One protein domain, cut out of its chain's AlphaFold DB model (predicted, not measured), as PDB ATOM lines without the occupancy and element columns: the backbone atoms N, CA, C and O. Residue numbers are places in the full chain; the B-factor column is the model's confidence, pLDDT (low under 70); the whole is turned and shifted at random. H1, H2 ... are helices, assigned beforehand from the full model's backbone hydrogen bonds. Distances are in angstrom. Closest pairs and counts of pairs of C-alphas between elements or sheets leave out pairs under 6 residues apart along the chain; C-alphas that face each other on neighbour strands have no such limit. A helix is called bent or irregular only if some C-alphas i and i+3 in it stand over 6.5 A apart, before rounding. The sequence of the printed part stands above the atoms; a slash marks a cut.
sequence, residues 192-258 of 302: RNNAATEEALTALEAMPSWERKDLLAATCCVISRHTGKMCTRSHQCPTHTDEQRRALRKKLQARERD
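AT A GLANCE: This is residues 192 to 258 of the 302 residues of the protein "SAGA-associated factor 11 homolog" of Tropilaelaps mercedesae (UniProt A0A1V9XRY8). Three helices stand in a loose arrangement: H1 and H2 make a corner, the looped link of residues 219 to 241 makes a third side beside them, and H3 lies across one side of this three-sided frame. H2 and H3 run nearly along one line of direction but opposite ways, and H1 crosses that direction. The printed part has 67 residues with three named helices, H1, H2 and H3 in that order along the chain, and no named strand; the class is all helix. The whole is compact, with a radius of gyration of the C-alphas of 11.2 A, and the C-alphas span 31 by 29 by 17 A.

HOW THE PARTS SIT: Begin with the longest helix, H3, residues 242 to 258. Look next at H1, residues 192 to 205, which is close to H3 but not clearly touching it; the closest C-alphas of the two are those of Leu 201 and Leu 252, 7.0 A apart. The lines of H1 and H3 stand about perpendicular at 71 degrees, only just beyond a steep tilt. Then find H2, residues 209 to 218. H1 and H2 are close but not clearly touching, and their closest C-alphas, those of Leu 204 and Arg 212, are 6.6 A apart. These two run opposite ways at a steep tilt of 66 degrees. H2 and H3 are near each other, with 5 pairs of C-alphas within 10 A and the closest at 8.2 A. Read the backbone of H1, H2 and H3 and you will find each O i to N i+4 pair within hydrogen-bond range.

IN THESE COORDINATES: Find C-alpha 242 at (-35.935, 17.494, 10.385); from there H3 runs 24.6 A to C-alpha 258 at (-39.888, -3.102, -2.518). H1 begins at C-alpha 192, at (-47.997, 16.326, -11.533), and runs 20.0 A to C-alpha 205. H2 runs 14.5 A from C-alpha 209 to C-alpha 218, the latter at (-24.000, 16.547, 3.715). No helix is bent or irregular.

THE WHOLE: The two C-alphas farthest apart are those of Pro 238 and Asp 258, at 32.1 A, while the first and last printed C-alphas are 22.9 A apart. The printed part has no cut. The link from H1 to H2 is tight, with 3 residues, and the link from H2 to H3 is long, with 23 residues. The mean pLDDT of the printed part of this model is 81.2; look for values under 70 at residues 192 to 196 and 256 to 258.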
ATOM      1  N   ARG A 192     -49.213  15.758 -10.907       56.38
ATOM      2  CA  ARG A 192     -47.997  16.326 -11.533       56.38
ATOM      3  C   ARG A 192     -46.873  16.571 -10.526       56.38
ATOM      4  O   ARG A 192     -45.708  16.355 -10.848       56.38
ATOM      5  N   ASN A 193     -47.221  16.982  -9.307       60.19
ATOM      6  CA  ASN A 193     -46.250  17.183  -8.232       60.19
ATOM      7  C   ASN A 193     -45.676  15.850  -7.733       60.19
ATOM      8  O   ASN A 193     -44.486  15.785  -7.440       60.19
ATOM      9  N   ASN A 194     -46.489  14.786  -7.708       65.25
ATOM     10  CA  ASN A 194     -46.022  13.439  -7.389       65.25
ATOM     11  C   ASN A 194     -45.050  12.918  -8.457       65.25
ATOM     12  O   ASN A 194     -43.979  12.440  -8.104       65.25
ATOM     13  N   ALA A 195     -45.349  13.092  -9.747       68.00
ATOM     14  CA  ALA A 195     -44.454  12.657 -10.824       68.00
ATOM     15  C   ALA A 195     -43.049  13.288 -10.726       68.00
ATOM     16  O   ALA A 195     -42.051  12.576 -10.794       68.00
ATOM     17  N   ALA A 196     -42.963  14.598 -10.467       65.00
ATOM     18  CA  ALA A 196     -41.678  15.281 -10.296       65.00
ATOM     19  C   ALA A 196     -40.932  14.842  -9.019       65.00
ATOM     20  O   ALA A 196     -39.703  14.779  -9.003       65.00
ATOM     21  N   THR A 197     -41.656  14.509  -7.941       71.50
ATOM     22  CA  THR A 197     -41.032  13.942  -6.736       71.50
ATOM     23  C   THR A 197     -40.538  12.513  -6.953       71.50
ATOM     24  O   THR A 197     -39.477  12.169  -6.442       71.50
ATOM     25  N   GLU A 198     -41.260  11.703  -7.730       77.00
ATOM     26  CA  GLU A 198     -40.864  10.330  -8.059       77.00
ATOM     27  C   GLU A 198     -39.645  10.299  -8.990       77.00
ATOM     28  O   GLU A 198     -38.767   9.455  -8.819       77.00
ATOM     29  N   GLU A 199     -39.542  11.241  -9.932       79.00
ATOM     30  CA  GLU A 199     -38.376  11.392 -10.812       79.00
ATOM     31  C   GLU A 199     -37.111  11.736 -10.010       79.00
ATOM     32  O   GLU A 199     -36.074  11.087 -10.160       79.00
ATOM     33  N   ALA A 200     -37.206  12.689  -9.078       74.00
ATOM     34  CA  ALA A 200     -36.096  13.050  -8.196       74.00
ATOM     35  C   ALA A 200     -35.703  11.916  -7.226       74.00
ATOM     36  O   ALA A 200     -34.518  11.736  -6.946       74.00
ATOM     37  N   LEU A 201     -36.670  11.129  -6.735       78.75
ATOM     38  CA  LEU A 201     -36.402   9.934  -5.925       78.75
ATOM     39  C   LEU A 201     -35.711   8.834  -6.739       78.75
ATOM     40  O   LEU A 201     -34.742   8.245  -6.272       78.75
ATOM     41  N   THR A 202     -36.143   8.619  -7.980       83.25
ATOM     42  CA  THR A 202     -35.536   7.634  -8.888       83.25
ATOM     43  C   THR A 202     -34.101   8.018  -9.256       83.25
ATOM     44  O   THR A 202     -33.225   7.159  -9.301       83.25
ATOM     45  N   ALA A 203     -33.819   9.311  -9.444       79.25
ATOM     46  CA  ALA A 203     -32.457   9.799  -9.663       79.25
ATOM     47  C   ALA A 203     -31.547   9.582  -8.437       79.25
ATOM     48  O   ALA A 203     -30.380   9.229  -8.591       79.25
ATOM     49  N   LEU A 204     -32.080   9.747  -7.220       76.25
ATOM     50  CA  LEU A 204     -31.363   9.422  -5.980       76.25
ATOM     51  C   LEU A 204     -31.121   7.912  -5.840       76.25
ATOM     52  O   LEU A 204     -30.075   7.508  -5.337       76.25
ATOM     53  N   GLU A 205     -32.054   7.078  -6.296       78.69
ATOM     54  CA  GLU A 205     -31.929   5.614  -6.300       78.69
ATOM     55  C   GLU A 205     -30.946   5.084  -7.348       78.69
ATOM     56  O   GLU A 205     -30.292   4.075  -7.106       78.69
ATOM     57  N   ALA A 206     -30.774   5.778  -8.473       79.88
ATOM     58  CA  ALA A 206     -29.806   5.398  -9.501       79.88
ATOM     59  C   ALA A 206     -28.338   5.528  -9.041       79.88
ATOM     60  O   ALA A 206     -27.447   4.938  -9.650       79.88
ATOM     61  N   MET A 207     -28.082   6.285  -7.967       74.31
ATOM     62  CA  MET A 207     -26.757   6.440  -7.356       74.31
ATOM     63  C   MET A 207     -26.417   5.234  -6.467       74.31
ATOM     64  O   MET A 207     -27.323   4.687  -5.831       74.31
ATOM     65  N   PRO A 208     -25.140   4.834  -6.340       82.12
ATOM     66  CA  PRO A 208     -24.746   3.768  -5.426       82.12
ATOM     67  C   PRO A 208     -25.073   4.131  -3.970       82.12
ATOM     68  O   PRO A 208     -25.088   5.299  -3.574       82.12
ATOM     69  N   SER A 209     -25.351   3.112  -3.153       76.19
ATOM     70  CA  SER A 209     -25.878   3.286  -1.792       76.19
ATOM     71  C   SER A 209     -24.957   4.105  -0.879       76.19
ATOM     72  O   SER A 209     -25.458   4.843  -0.033       76.19
ATOM     73  N   TRP A 210     -23.636   4.036  -1.069       75.00
ATOM     74  CA  TRP A 210     -22.651   4.822  -0.315       75.00
ATOM     75  C   TRP A 210     -22.659   6.308  -0.713       75.00
ATOM     76  O   TRP A 210     -22.767   7.176   0.148       75.00
ATOM     77  N   GLU A 211     -22.674   6.616  -2.011       84.25
ATOM     78  CA  GLU A 211     -22.683   7.995  -2.522       84.25
ATOM     79  C   GLU A 211     -24.003   8.701  -2.179       84.25
ATOM     80  O   GLU A 211     -24.042   9.879  -1.811       84.25
ATOM     81  N   ARG A 212     -25.108   7.945  -2.198       84.94
ATOM     82  CA  ARG A 212     -26.418   8.406  -1.729       84.94
ATOM     83  C   ARG A 212     -26.403   8.737  -0.232       84.94
ATOM     84  O   ARG A 212     -26.981   9.750   0.169       84.94
ATOM     85  N   LYS A 213     -25.764   7.899   0.595       82.69
ATOM     86  CA  LYS A 213     -25.633   8.106   2.050       82.69
ATOM     87  C   LYS A 213     -24.826   9.372   2.358       82.69
ATOM     88  O   LYS A 213     -25.299  10.193   3.146       82.69
ATOM     89  N   ASP A 214     -23.701   9.582   1.681       86.62
ATOM     90  CA  ASP A 214     -22.861  10.774   1.858       86.62
ATOM     91  C   ASP A 214     -23.582  12.060   1.439       86.62
ATOM     92  O   ASP A 214     -23.590  13.054   2.175       86.62
ATOM     93  N   LEU A 215     -24.287  12.031   0.304       87.81
ATOM     94  CA  LEU A 215     -25.085  13.165  -0.159       87.81
ATOM     95  C   LEU A 215     -26.190  13.528   0.845       87.81
ATOM     96  O   LEU A 215     -26.383  14.707   1.160       87.81
ATOM     97  N   LEU A 216     -26.891  12.527   1.388       87.69
ATOM     98  CA  LEU A 216     -27.940  12.713   2.395       87.69
ATOM     99  C   LEU A 216     -27.396  13.175   3.753       87.69
ATOM    100  O   LEU A 216     -28.149  13.791   4.514       87.69
ATOM    101  N   ALA A 217     -26.135  12.882   4.076       87.44
ATOM    102  CA  ALA A 217     -25.469  13.351   5.288       87.44
ATOM    103  C   ALA A 217     -24.993  14.808   5.159       87.44
ATOM    104  O   ALA A 217     -25.096  15.578   6.116       87.44
ATOM    105  N   ALA A 218     -24.521  15.205   3.974       88.38
ATOM    106  CA  ALA A 218     -24.000  16.547   3.715       88.38
ATOM    107  C   ALA A 218     -25.091  17.572   3.351       88.38
ATOM    108  O   ALA A 218     -24.986  18.753   3.702       88.38
ATOM    109  N   THR A 219     -26.158  17.147   2.664       90.31
ATOM    110  CA  THR A 219     -27.176  18.047   2.097       90.31
ATOM    111  C   THR A 219     -28.603  17.748   2.573       90.31
ATOM    112  O   THR A 219     -28.935  16.677   3.067       90.31
ATOM    113  N   CYS A 220     -29.456  18.768   2.498       91.88
ATOM    114  CA  CYS A 220     -30.825  18.812   3.009       91.88
ATOM    115  C   CYS A 220     -31.762  17.864   2.245       91.88
ATOM    116  O   CYS A 220     -32.674  17.299   2.840       91.88
ATOM    117  N   CYS A 221     -31.563  17.715   0.936       88.94
ATOM    118  CA  CYS A 221     -32.271  16.820   0.013       88.94
ATOM    119  C   CYS A 221     -33.808  16.916  -0.014       88.94
ATOM    120  O   CYS A 221     -34.439  16.194  -0.779       88.94
ATOM    121  N   VAL A 222     -34.427  17.828   0.747       91.62
ATOM    122  CA  VAL A 222     -35.884  17.993   0.769       91.62
ATOM    123  C   VAL A 222     -36.400  18.401  -0.606       91.62
ATOM    124  O   VAL A 222     -36.005  19.445  -1.123       91.62
ATOM    125  N   ILE A 223     -37.262  17.575  -1.201       89.31
ATOM    126  CA  ILE A 223     -37.875  17.850  -2.500       89.31
ATOM    127  C   ILE A 223     -38.960  18.905  -2.312       89.31
ATOM    128  O   ILE A 223     -39.947  18.705  -1.600       89.31
ATOM    129  N   SER A 224     -38.764  20.059  -2.942       83.38
ATOM    130  CA  SER A 224     -39.727  21.154  -2.888       83.38
ATOM    131  C   SER A 224     -41.005  20.790  -3.640       83.38
ATOM    132  O   SER A 224     -40.963  20.420  -4.813       83.38
ATOM    133  N   ARG A 225     -42.158  20.988  -2.992       78.69
ATOM    134  CA  ARG A 225     -43.490  20.735  -3.574       78.69
ATOM    135  C   ARG A 225     -43.799  21.580  -4.812       78.69
ATOM    136  O   ARG A 225     -44.644  21.189  -5.604       78.69
ATOM    137  N   HIS A 226     -43.142  22.728  -4.967       74.75
ATOM    138  CA  HIS A 226     -43.416  23.663  -6.062       74.75
ATOM    139  C   HIS A 226     -42.454  23.519  -7.239       74.75
ATOM    140  O   HIS A 226     -42.805  23.885  -8.356       74.75
ATOM    141  N   THR A 227     -41.236  23.029  -7.001       77.81
ATOM    142  CA  THR A 227     -40.206  22.941  -8.046       77.81
ATOM    143  C   THR A 227     -39.838  21.510  -8.407       77.81
ATOM    144  O   THR A 227     -39.138  21.326  -9.396       77.81
ATOM    145  N   GLY A 228     -40.242  20.511  -7.611       75.69
ATOM    146  CA  GLY A 228     -39.853  19.107  -7.793       75.69
ATOM    147  C   GLY A 228     -38.355  18.847  -7.598       75.69
ATOM    148  O   GLY A 228     -37.896  17.723  -7.738       75.69
ATOM    149  N   LYS A 229     -37.575  19.879  -7.259       83.25
ATOM    150  CA  LYS A 229     -36.121  19.795  -7.102       83.25
ATOM    151  C   LYS A 229     -35.756  19.525  -5.650       83.25
ATOM    152  O   LYS A 229     -36.352  20.106  -4.736       83.25
ATOM    153  N   MET A 230     -34.738  18.692  -5.454       87.44
ATOM    154  CA  MET A 230     -34.135  18.463  -4.145       87.44
ATOM    155  C   MET A 230     -33.400  19.712  -3.647       87.44
ATOM    156  O   MET A 230     -32.764  20.443  -4.408       87.44
ATOM    157  N   CYS A 231     -33.478  19.963  -2.344       89.31
ATOM    158  CA  CYS A 231     -32.744  21.046  -1.713       89.31
ATOM    159  C   CYS A 231     -31.250  20.708  -1.609       89.31
ATOM    160  O   CYS A 231     -30.872  19.766  -0.920       89.31
ATOM    161  N   THR A 232     -30.396  21.526  -2.221       89.81
ATOM    162  CA  THR A 232     -28.930  21.362  -2.215       89.81
ATOM    163  C   THR A 232     -28.228  22.108  -1.075       89.81
ATOM    164  O   THR A 232     -27.003  22.157  -1.015       89.81
ATOM    165  N   ARG A 233     -28.987  22.725  -0.158       88.94
ATOM    166  CA  ARG A 233     -28.427  23.390   1.032       88.94
ATOM    167  C   ARG A 233     -27.896  22.352   2.025       88.94
ATOM    168  O   ARG A 233     -28.275  21.191   1.944       88.94
ATOM    169  N   SER A 234     -27.074  22.780   2.985       91.75
ATOM    170  CA  SER A 234     -26.570  21.926   4.078       91.75
ATOM    171  C   SER A 234     -27.699  21.181   4.802       91.75
ATOM    172  O   SER A 234     -28.827  21.675   4.869       91.75
ATOM    173  N   HIS A 235     -27.388  20.023   5.389       89.31
ATOM    174  CA  HIS A 235     -28.306  19.229   6.210       89.31
ATOM    175  C   HIS A 235     -29.031  20.046   7.302       89.31
ATOM    176  O   HIS A 235     -30.163  19.725   7.643       89.31
ATOM    177  N   GLN A 236     -28.451  21.152   7.784       88.94
ATOM    178  CA  GLN A 236     -29.079  22.086   8.735       88.94
ATOM    179  C   GLN A 236     -29.841  23.247   8.056       88.94
ATOM    180  O   GLN A 236     -29.928  24.348   8.597       88.94
ATOM    181  N   CYS A 237     -30.383  23.042   6.850       89.81
ATOM    182  CA  CYS A 237     -31.154  24.061   6.129       89.81
ATOM    183  C   CYS A 237     -32.301  24.600   7.027       89.81
ATOM    184  O   CYS A 237     -33.151  23.812   7.445       89.81
ATOM    185  N   PRO A 238     -32.380  25.920   7.307       87.38
ATOM    186  CA  PRO A 238     -33.416  26.488   8.183       87.38
ATOM    187  C   PRO A 238     -34.796  26.541   7.515       87.38
ATOM    188  O   PRO A 238     -35.805  26.784   8.165       87.38
ATOM    189  N   THR A 239     -34.848  26.333   6.198       86.38
ATOM    190  CA  THR A 239     -36.080  26.353   5.403       86.38
ATOM    191  C   THR A 239     -36.889  25.065   5.501       86.38
ATOM    192  O   THR A 239     -38.066  25.081   5.156       86.38
ATOM    193  N   HIS A 240     -36.279  23.953   5.920       88.69
ATOM    194  CA  HIS A 240     -36.947  22.656   5.999       88.69
ATOM    195  C   HIS A 240     -36.714  22.012   7.362       88.69
ATOM    196  O   HIS A 240     -35.632  22.127   7.940       88.69
ATOM    197  N   THR A 241     -37.735  21.322   7.864       90.19
ATOM    198  CA  THR A 241     -37.697  20.681   9.181       90.19
ATOM    199  C   THR A 241     -36.998  19.321   9.124       90.19
ATOM    200  O   THR A 241     -36.934  18.675   8.073       90.19
ATOM    201  N   ASP A 242     -36.506  18.846  10.272       87.88
ATOM    202  CA  ASP A 242     -35.935  17.494  10.385       87.88
ATOM    203  C   ASP A 242     -36.941  16.398  10.034       87.88
ATOM    204  O   ASP A 242     -36.569  15.356   9.500       87.88
ATOM    205  N   GLU A 243     -38.225  16.647  10.268       88.12
ATOM    206  CA  GLU A 243     -39.292  15.716   9.919       88.12
ATOM    207  C   GLU A 243     -39.446  15.559   8.401       88.12
ATOM    208  O   GLU A 243     -39.553  14.438   7.903       88.12
ATOM    209  N   GLN A 244     -39.347  16.655   7.642       86.38
ATOM    210  CA  GLN A 244     -39.363  16.617   6.174       86.38
ATOM    211  C   GLN A 244     -38.139  15.884   5.607       86.38
ATOM    212  O   GLN A 244     -38.267  15.109   4.658       86.38
ATOM    213  N   ARG A 245     -36.960  16.075   6.219       89.25
ATOM    214  CA  ARG A 245     -35.735  15.328   5.880       89.25
ATOM    215  C   ARG A 245     -35.902  13.830   6.159       89.25
ATOM    216  O   ARG A 245     -35.585  12.995   5.311       89.25
ATOM    217  N   ARG A 246     -36.450  13.482   7.327       86.31
ATOM    218  CA  ARG A 246     -36.690  12.095   7.754       86.31
ATOM    219  C   ARG A 246     -37.719  11.386   6.873       86.31
ATOM    220  O   ARG A 246     -37.512  10.225   6.530       86.31
ATOM    221  N   ALA A 247     -38.785  12.072   6.464       85.94
ATOM    222  CA  ALA A 247     -39.815  11.512   5.593       85.94
ATOM    223  C   ALA A 247     -39.256  11.072   4.229       85.94
ATOM    224  O   ALA A 247     -39.616  10.007   3.734       85.94
ATOM    225  N   LEU A 248     -38.336  11.845   3.642       86.06
ATOM    226  CA  LEU A 248     -37.678  11.467   2.387       86.06
ATOM    227  C   LEU A 248     -36.760  10.263   2.535       86.06
ATOM    228  O   LEU A 248     -36.818   9.352   1.715       86.06
ATOM    229  N   ARG A 249     -35.967  10.220   3.609       87.19
ATOM    230  CA  ARG A 249     -35.124   9.054   3.909       87.19
ATOM    231  C   ARG A 249     -35.962   7.792   4.099       87.19
ATOM    232  O   ARG A 249     -35.606   6.746   3.572       87.19
ATOM    233  N   LYS A 250     -37.109   7.906   4.778       84.94
ATOM    234  CA  LYS A 250     -38.058   6.798   4.953       84.94
ATOM    235  C   LYS A 250     -38.650   6.326   3.619       84.94
ATOM    236  O   LYS A 250     -38.788   5.126   3.423       84.94
ATOM    237  N   LYS A 251     -38.969   7.242   2.695       84.44
ATOM    238  CA  LYS A 251     -39.464   6.891   1.350       84.44
ATOM    239  C   LYS A 251     -38.419   6.158   0.503       84.44
ATOM    240  O   LYS A 251     -38.766   5.174  -0.135       84.44
ATOM    241  N   LEU A 252     -37.159   6.597   0.543       82.44
ATOM    242  CA  LEU A 252     -36.053   5.916  -0.144       82.44
ATOM    243  C   LEU A 252     -35.817   4.507   0.420       82.44
ATOM    244  O   LEU A 252     -35.664   3.561  -0.340       82.44
ATOM    245  N   GLN A 253     -35.859   4.354   1.748       78.44
ATOM    246  CA  GLN A 253     -35.724   3.043   2.395       78.44
ATOM    247  C   GLN A 253     -36.891   2.099   2.084       78.44
ATOM    248  O   GLN A 253     -36.681   0.899   1.952       78.44
ATOM    249  N   ALA A 254     -38.118   2.617   1.979       74.50
ATOM    250  CA  ALA A 254     -39.275   1.808   1.599       74.50
ATOM    251  C   ALA A 254     -39.139   1.280   0.160       74.50
ATOM    252  O   ALA A 254     -39.311   0.089  -0.066       74.50
ATOM    253  N   ARG A 255     -38.721   2.131  -0.789       70.00
ATOM    254  CA  ARG A 255     -38.486   1.714  -2.182       70.00
ATOM    255  C   ARG A 255     -37.341   0.707  -2.317       70.00
ATOM    256  O   ARG A 255     -37.451  -0.219  -3.109       70.00
ATOM    257  N   GLU A 256     -36.289   0.827  -1.507       65.31
ATOM    258  CA  GLU A 256     -35.178  -0.139  -1.472       65.31
ATOM    259  C   GLU A 256     -35.610  -1.531  -0.963       65.31
ATOM    260  O   GLU A 256     -35.016  -2.536  -1.347       65.31
ATOM    261  N   ARG A 257     -36.672  -1.609  -0.146       65.12
ATOM    262  CA  ARG A 257     -37.275  -2.879   0.304       65.12
ATOM    263  C   ARG A 257     -38.223  -3.494  -0.729       65.12
ATOM    264  O   ARG A 257     -38.302  -4.715  -0.808       65.12
ATOM    265  N   ASP A 258     -38.902  -2.665  -1.520       57.66
ATOM    266  CA  ASP A 258     -39.888  -3.102  -2.518       57.66
ATOM    267  C   ASP A 258     -39.272  -3.485  -3.876       57.66
ATOM    268  O   ASP A 258     -39.955  -4.064  -4.723       57.66
TER     269      ASP A 258